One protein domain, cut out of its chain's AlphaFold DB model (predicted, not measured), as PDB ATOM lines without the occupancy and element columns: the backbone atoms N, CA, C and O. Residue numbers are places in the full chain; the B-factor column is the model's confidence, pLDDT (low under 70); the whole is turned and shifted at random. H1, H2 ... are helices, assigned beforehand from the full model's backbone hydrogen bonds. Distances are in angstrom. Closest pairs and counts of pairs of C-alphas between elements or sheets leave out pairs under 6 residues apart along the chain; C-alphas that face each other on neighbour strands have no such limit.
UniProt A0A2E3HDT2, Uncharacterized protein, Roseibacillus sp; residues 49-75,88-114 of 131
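AT A GLANCE: This is residues 49 to 75 and 88 to 114 of the 131 residues of an uncharacterized protein of Roseibacillus sp (UniProt A0A2E3HDT2). Two long helices, H1 and H2, run opposite ways and overlap along a part of their lengths, crossing at a slant where residues 51 to 60 of H1 pack on residues 91 to 102 of H2. Residues 64 to 75 and residues 104 to 114 stick out at opposite ends of a rod of 57 by 17 by 16 A. The printed part has 54 residues, with H1 then H2 and no named strand; the class is all helix. It is only just extended, close to loose, with a radius of gyration of the C-alphas of 15.4 A.

HOW THE PARTS SIT: H1, residues 49 to 71, touches H2, residues 88 to 114, with residues 51 to 60 alone. H2 touches H1 with residues 91 to 102 alone. Their closest C-alphas, those of Val 52 and Ala 98, are 5.8 A apart. Their lines stand at a steep tilt of 36 degrees, only just steep, opposite ways. In H1 every O i to N i+4 pair is within hydrogen-bond range, in H2 20 of 23.

IN THESE COORDINATES: H1 begins at C-alpha 49 (-22.123, -15.395, -22.746) and is 32.9 A long. H2 is 39.0 A long and ends at C-alpha 114 (-17.094, -23.562, -3.040).

THE WHOLE: The two C-alphas farthest apart, those of Glu 75 and Leu 114, are 57.1 A apart. Residues 76 to 87 are not printed, and C-alphas 75 and 88 across this cut are 24.7 A apart. Residues 88 to 97 have pLDDT under 70.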
ATOM      1  N   GLY A  49     -21.948 -15.619 -21.310       86.19
ATOM      2  CA  GLY A  49     -22.123 -15.395 -22.746       86.19
ATOM      3  C   GLY A  49     -22.151 -13.909 -23.107       86.19
ATOM      4  O   GLY A  49     -21.429 -13.477 -23.999       86.19
ATOM      5  N   THR A  50     -22.903 -13.095 -22.361       88.06
ATOM      6  CA  THR A  50     -22.929 -11.635 -22.544       88.06
ATOM      7  C   THR A  50     -21.554 -11.004 -22.324       88.06
ATOM      8  O   THR A  50     -21.155 -10.134 -23.090       88.06
ATOM      9  N   SER A  51     -20.798 -11.463 -21.325       85.94
ATOM     10  CA  SER A  51     -19.442 -10.965 -21.055       85.94
ATOM     11  C   SER A  51     -18.480 -11.283 -22.202       85.94
ATOM     12  O   SER A  51     -17.691 -10.426 -22.594       85.94
ATOM     13  N   VAL A  52     -18.577 -12.492 -22.768       85.50
ATOM     14  CA  VAL A  52     -17.803 -12.900 -23.952       85.50
ATOM     15  C   VAL A  52     -18.138 -12.004 -25.140       85.50
ATOM     16  O   VAL A  52     -17.222 -11.508 -25.784       85.50
ATOM     17  N   LEU A  53     -19.422 -11.730 -25.390       86.50
ATOM     18  CA  LEU A  53     -19.846 -10.848 -26.483       86.50
ATOM     19  C   LEU A  53     -19.349  -9.408 -26.308       86.50
ATOM     20  O   LEU A  53     -18.874  -8.817 -27.270       86.50
ATOM     21  N   ILE A  54     -19.418  -8.849 -25.096       87.31
ATOM     22  CA  ILE A  54     -18.938  -7.484 -24.817       87.31
ATOM     23  C   ILE A  54     -17.434  -7.371 -25.076       87.31
ATOM     24  O   ILE A  54     -16.995  -6.437 -25.747       87.31
ATOM     25  N   LEU A  55     -16.649  -8.331 -24.578       83.88
ATOM     26  CA  LEU A  55     -15.207  -8.367 -24.816       83.88
ATOM     27  C   LEU A  55     -14.892  -8.565 -26.305       83.88
ATOM     28  O   LEU A  55     -13.992  -7.925 -26.838       83.88
ATOM     29  N   TRP A  56     -15.657  -9.417 -26.984       84.19
ATOM     30  CA  TRP A  56     -15.488  -9.679 -28.408       84.19
ATOM     31  C   TRP A  56     -15.768  -8.435 -29.261       84.19
ATOM     32  O   TRP A  56     -14.943  -8.075 -30.093       84.19
ATOM     33  N   ILE A  57     -16.861  -7.710 -29.002       83.38
ATOM     34  CA  ILE A  57     -17.168  -6.438 -29.679       83.38
ATOM     35  C   ILE A  57     -16.069  -5.403 -29.414       83.38
ATOM     36  O   ILE A  57     -15.630  -4.722 -30.336       83.38
ATOM     37  N   GLY A  58     -15.586  -5.300 -28.174       83.38
ATOM     38  CA  GLY A  58     -14.497  -4.385 -27.835       83.38
ATOM     39  C   GLY A  58     -13.186  -4.693 -28.562       83.38
ATOM     40  O   GLY A  58     -12.482  -3.767 -28.958       83.38
ATOM     41  N   LEU A  59     -12.883  -5.977 -28.790       79.81
ATOM     42  CA  LEU A  59     -11.751  -6.411 -29.615       79.81
ATOM     43  C   LEU A  59     -11.927  -6.009 -31.081       79.81
ATOM     44  O   LEU A  59     -10.985  -5.486 -31.664       79.81
ATOM     45  N   ILE A  60     -13.118  -6.189 -31.655       80.56
ATOM     46  CA  ILE A  60     -13.405  -5.779 -33.040       80.56
ATOM     47  C   ILE A  60     -13.206  -4.282 -33.206       80.56
ATOM     48  O   ILE A  60     -12.433  -3.861 -34.058       80.56
ATOM     49  N   LEU A  61     -13.853  -3.492 -32.347       83.06
ATOM     50  CA  LEU A  61     -13.763  -2.038 -32.399       83.06
ATOM     51  C   LEU A  61     -12.326  -1.561 -32.177       83.06
ATOM     52  O   LEU A  61     -11.880  -0.640 -32.852       83.06
ATOM     53  N   GLY A  62     -11.577  -2.196 -31.272       81.75
ATOM     54  CA  GLY A  62     -10.169  -1.873 -31.048       81.75
ATOM     55  C   GLY A  62      -9.283  -2.167 -32.262       81.75
ATOM     56  O   GLY A  62      -8.422  -1.361 -32.606       81.75
ATOM     57  N   VAL A  63      -9.510  -3.292 -32.941       77.56
ATOM     58  CA  VAL A  63      -8.772  -3.654 -34.161       77.56
ATOM     59  C   VAL A  63      -9.141  -2.731 -35.313       77.56
ATOM     60  O   VAL A  63      -8.250  -2.224 -35.982       77.56
ATOM     61  N   GLU A  64     -10.430  -2.479 -35.529       80.12
ATOM     62  CA  GLU A  64     -10.927  -1.613 -36.601       80.12
ATOM     63  C   GLU A  64     -10.426  -0.174 -36.446       80.12
ATOM     64  O   GLU A  64      -9.958   0.434 -37.411       80.12
ATOM     65  N   THR A  65     -10.442   0.359 -35.223       81.56
ATOM     66  CA  THR A  65      -9.915   1.701 -34.936       81.56
ATOM     67  C   THR A  65      -8.398   1.763 -35.046       81.56
ATOM     68  O   THR A  65      -7.881   2.723 -35.612       81.56
ATOM     69  N   GLY A  66      -7.680   0.733 -34.590       78.56
ATOM     70  CA  GLY A  66      -6.237   0.620 -34.798       78.56
ATOM     71  C   GLY A  66      -5.868   0.570 -36.283       78.56
ATOM     72  O   GLY A  66      -4.946   1.261 -36.712       78.56
ATOM     73  N   TYR A  67      -6.614  -0.196 -37.079       76.50
ATOM     74  CA  TYR A  67      -6.401  -0.318 -38.521       76.50
ATOM     75  C   TYR A  67      -6.710   0.994 -39.250       76.50
ATOM     76  O   TYR A  67      -5.907   1.460 -40.055       76.50
ATOM     77  N   SER A  68      -7.823   1.643 -38.900       80.56
ATOM     78  CA  SER A  68      -8.196   2.955 -39.443       80.56
ATOM     79  C   SER A  68      -7.154   4.023 -39.103       80.56
ATOM     80  O   SER A  68      -6.797   4.834 -39.953       80.56
ATOM     81  N   ALA A  69      -6.620   4.003 -37.876       80.06
ATOM     82  CA  ALA A  69      -5.549   4.904 -37.462       80.06
ATOM     83  C   ALA A  69      -4.266   4.646 -38.263       80.06
ATOM     84  O   ALA A  69      -3.660   5.594 -38.759       80.06
ATOM     85  N   TRP A  70      -3.893   3.379 -38.455       78.19
ATOM     86  CA  TRP A  70      -2.717   2.991 -39.234       78.19
ATOM     87  C   TRP A  70      -2.809   3.436 -40.702       78.19
ATOM     88  O   TRP A  70      -1.842   3.960 -41.249       78.19
ATOM     89  N   GLN A  71      -3.992   3.332 -41.308       82.56
ATOM     90  CA  GLN A  71      -4.263   3.813 -42.668       82.56
ATOM     91  C   GLN A  71      -4.321   5.344 -42.791       82.56
ATOM     92  O   GLN A  71      -4.233   5.868 -43.898       82.56
ATOM     93  N   SER A  72      -4.485   6.067 -41.679       82.44
ATOM     94  CA  SER A  72      -4.594   7.534 -41.662       82.44
ATOM     95  C   SER A  72      -3.252   8.269 -41.528       82.44
ATOM     96  O   SER A  72      -3.219   9.499 -41.560       82.44
ATOM     97  N   ILE A  73      -2.147   7.534 -41.365       82.12
ATOM     98  CA  ILE A  73      -0.795   8.093 -41.221       82.12
ATOM     99  C   ILE A  73      -0.355   8.737 -42.552       82.12
ATOM    100  O   ILE A  73      -0.679   8.201 -43.612       82.12
ATOM    101  N   PRO A  74       0.387   9.863 -42.538       74.44
ATOM    102  CA  PRO A  74       0.975  10.426 -43.751       74.44
ATOM    103  C   PRO A  74       1.918   9.411 -44.412       74.44
ATOM    104  O   PRO A  74       2.832   8.922 -43.758       74.44
ATOM    105  N   GLU A  75       1.689   9.108 -45.692       79.31
ATOM    106  CA  GLU A  75       2.365   8.031 -46.442       79.31
ATOM    107  C   GLU A  75       2.133   6.624 -45.849       79.31
ATOM    108  O   GLU A  75       3.065   5.975 -45.366       79.31
ATOM    109  N   PHE A  88      -9.242 -10.963 -39.677       55.00
ATOM    110  CA  PHE A  88      -9.996 -12.226 -39.642       55.00
ATOM    111  C   PHE A  88      -9.429 -13.233 -38.632       55.00
ATOM    112  O   PHE A  88     -10.191 -13.869 -37.900       55.00
ATOM    113  N   VAL A  89      -8.101 -13.359 -38.553       58.28
ATOM    114  CA  VAL A  89      -7.420 -14.185 -37.547       58.28
ATOM    115  C   VAL A  89      -7.657 -13.625 -36.153       58.28
ATOM    116  O   VAL A  89      -7.945 -14.404 -35.257       58.28
ATOM    117  N   VAL A  90      -7.625 -12.306 -35.950       58.22
ATOM    118  CA  VAL A  90      -7.939 -11.693 -34.650       58.22
ATOM    119  C   VAL A  90      -9.419 -11.879 -34.286       58.22
ATOM    120  O   VAL A  90      -9.726 -12.089 -33.115       58.22
ATOM    121  N   LEU A  91     -10.328 -11.914 -35.266       58.97
ATOM    122  CA  LEU A  91     -11.754 -12.189 -35.059       58.97
ATOM    123  C   LEU A  91     -12.020 -13.633 -34.601       58.97
ATOM    124  O   LEU A  91     -12.749 -13.853 -33.631       58.97
ATOM    125  N   PHE A  92     -11.428 -14.614 -35.296       60.88
ATOM    126  CA  PHE A  92     -11.571 -16.044 -34.993       60.88
ATOM    127  C   PHE A  92     -10.742 -16.461 -33.779       60.88
ATOM    128  O   PHE A  92     -11.230 -17.215 -32.935       60.88
ATOM    129  N   MET A  93      -9.520 -15.935 -33.641       59.84
ATOM    130  CA  MET A  93      -8.752 -16.101 -32.418       59.84
ATOM    131  C   MET A  93      -9.475 -15.442 -31.266       59.84
ATOM    132  O   MET A  93      -9.576 -16.116 -30.268       59.84
ATOM    133  N   GLY A  94     -10.027 -14.230 -31.371       56.75
ATOM    134  CA  GLY A  94     -10.623 -13.480 -30.254       56.75
ATOM    135  C   GLY A  94     -11.645 -14.253 -29.409       56.75
ATOM    136  O   GLY A  94     -11.710 -14.053 -28.196       56.75
ATOM    137  N   TRP A  95     -12.365 -15.211 -30.004       68.44
ATOM    138  CA  TRP A  95     -13.229 -16.146 -29.272       68.44
ATOM    139  C   TRP A  95     -12.458 -17.018 -28.269       68.44
ATOM    140  O   TRP A  95     -12.912 -17.201 -27.142       68.44
ATOM    141  N   CYS A  96     -11.285 -17.538 -28.641       69.06
ATOM    142  CA  CYS A  96     -10.476 -18.415 -27.793       69.06
ATOM    143  C   CYS A  96      -9.932 -17.706 -26.536       69.06
ATOM    144  O   CYS A  96     -10.235 -18.183 -25.444       69.06
ATOM    145  N   PRO A  97      -9.199 -16.573 -26.603       68.12
ATOM    146  CA  PRO A  97      -8.776 -15.822 -25.431       68.12
ATOM    147  C   PRO A  97      -9.956 -15.362 -24.589       68.12
ATOM    148  O   PRO A  97      -9.884 -15.484 -23.373       68.12
ATOM    149  N   ALA A  98     -11.057 -14.895 -25.193       73.38
ATOM    150  CA  ALA A  98     -12.222 -14.457 -24.428       73.38
ATOM    151  C   ALA A  98     -12.843 -15.614 -23.627       73.38
ATOM    152  O   ALA A  98     -13.100 -15.465 -22.433       73.38
ATOM    153  N   LEU A  99     -13.025 -16.785 -24.245       79.62
ATOM    154  CA  LEU A  99     -13.560 -17.972 -23.574       79.62
ATOM    155  C   LEU A  99     -12.599 -18.536 -22.524       79.62
ATOM    156  O   LEU A  99     -13.036 -18.877 -21.427       79.62
ATOM    157  N   VAL A 100     -11.302 -18.615 -22.826       82.19
ATOM    158  CA  VAL A 100     -10.284 -19.118 -21.891       82.19
ATOM    159  C   VAL A 100     -10.140 -18.180 -20.695       82.19
ATOM    160  O   VAL A 100     -10.136 -18.639 -19.554       82.19
ATOM    161  N   LEU A 101     -10.070 -16.869 -20.928       82.38
ATOM    162  CA  LEU A 101      -9.863 -15.873 -19.883       82.38
ATOM    163  C   LEU A 101     -11.116 -15.722 -19.015       82.38
ATOM    164  O   LEU A 101     -11.041 -15.895 -17.799       82.38
ATOM    165  N   LEU A 102     -12.286 -15.482 -19.615       83.88
ATOM    166  CA  LEU A 102     -13.533 -15.316 -18.858       83.88
ATOM    167  C   LEU A 102     -14.005 -16.639 -18.241       83.88
ATOM    168  O   LEU A 102     -14.460 -16.653 -17.097       83.88
ATOM    169  N   GLY A 103     -13.845 -17.760 -18.949       83.25
ATOM    170  CA  GLY A 103     -14.122 -19.097 -18.427       83.25
ATOM    171  C   GLY A 103     -13.187 -19.481 -17.281       83.25
ATOM    172  O   GLY A 103     -13.652 -19.998 -16.264       83.25
ATOM    173  N   GLY A 104     -11.896 -19.161 -17.394       85.31
ATOM    174  CA  GLY A 104     -10.897 -19.360 -16.346       85.31
ATOM    175  C   GLY A 104     -11.198 -18.541 -15.093       85.31
ATOM    176  O   GLY A 104     -11.271 -19.104 -14.001       85.31
ATOM    177  N   VAL A 105     -11.461 -17.237 -15.240       85.62
ATOM    178  CA  VAL A 105     -11.863 -16.351 -14.130       85.62
ATOM    179  C   VAL A 105     -13.128 -16.873 -13.456       85.62
ATOM    180  O   VAL A 105     -13.182 -17.006 -12.234       85.62
ATOM    181  N   HIS A 106     -14.135 -17.238 -14.245       85.25
ATOM    182  CA  HIS A 106     -15.365 -17.818 -13.736       85.25
ATOM    183  C   HIS A 106     -15.117 -19.135 -12.971       85.25
ATOM    184  O   HIS A 106     -15.667 -19.333 -11.887       85.25
ATOM    185  N   PHE A 107     -14.270 -20.027 -13.494       86.94
ATOM    186  CA  PHE A 107     -13.905 -21.284 -12.836       86.94
ATOM    187  C   PHE A 107     -13.168 -21.048 -11.511       86.94
ATOM    188  O   PHE A 107     -13.510 -21.661 -10.498       86.94
ATOM    189  N   LEU A 108     -12.208 -20.120 -11.492       87.00
ATOM    190  CA  LEU A 108     -11.476 -19.702 -10.296       87.00
ATOM    191  C   LEU A 108     -12.417 -19.147  -9.223       87.00
ATOM    192  O   LEU A 108     -12.384 -19.607  -8.080       87.00
ATOM    193  N   LEU A 109     -13.299 -18.217  -9.595       84.44
ATOM    194  CA  LEU A 109     -14.276 -17.629  -8.677       84.44
ATOM    195  C   LEU A 109     -15.262 -18.670  -8.149       84.44
ATOM    196  O   LEU A 109     -15.569 -18.684  -6.955       84.44
ATOM    197  N   HIS A 110     -15.725 -19.577  -9.008       79.81
ATOM    198  CA  HIS A 110     -16.622 -20.644  -8.594       79.81
ATOM    199  C   HIS A 110     -15.937 -21.604  -7.613       79.81
ATOM    200  O   HIS A 110     -16.500 -21.902  -6.558       79.81
ATOM    201  N   ARG A 111     -14.700 -22.027  -7.905       82.50
ATOM    202  CA  ARG A 111     -13.909 -22.904  -7.032       82.50
ATOM    203  C   ARG A 111     -13.606 -22.248  -5.690       82.50
ATOM    204  O   ARG A 111     -13.701 -22.907  -4.657       82.50
ATOM    205  N   HIS A 112     -13.261 -20.963  -5.691       82.00
ATOM    206  CA  HIS A 112     -13.004 -20.223  -4.460       82.00
ATOM    207  C   HIS A 112     -14.273 -20.151  -3.602       82.00
ATOM    208  O   HIS A 112     -14.244 -20.529  -2.436       82.00
ATOM    209  N   ARG A 113     -15.424 -19.794  -4.185       74.69
ATOM    210  CA  ARG A 113     -16.706 -19.748  -3.458       74.69
ATOM    211  C   ARG A 113     -17.116 -21.104  -2.870       74.69
ATOM    212  O   ARG A 113     -17.647 -21.136  -1.765       74.69
ATOM    213  N   LEU A 114     -16.840 -22.212  -3.563       72.88
ATOM    214  CA  LEU A 114     -17.094 -23.562  -3.040       72.88
ATOM    215  C   LEU A 114     -16.208 -23.893  -1.830       72.88
ATOM    216  O   LEU A 114     -16.709 -24.421  -0.840       72.88
TER     217      LEU A 114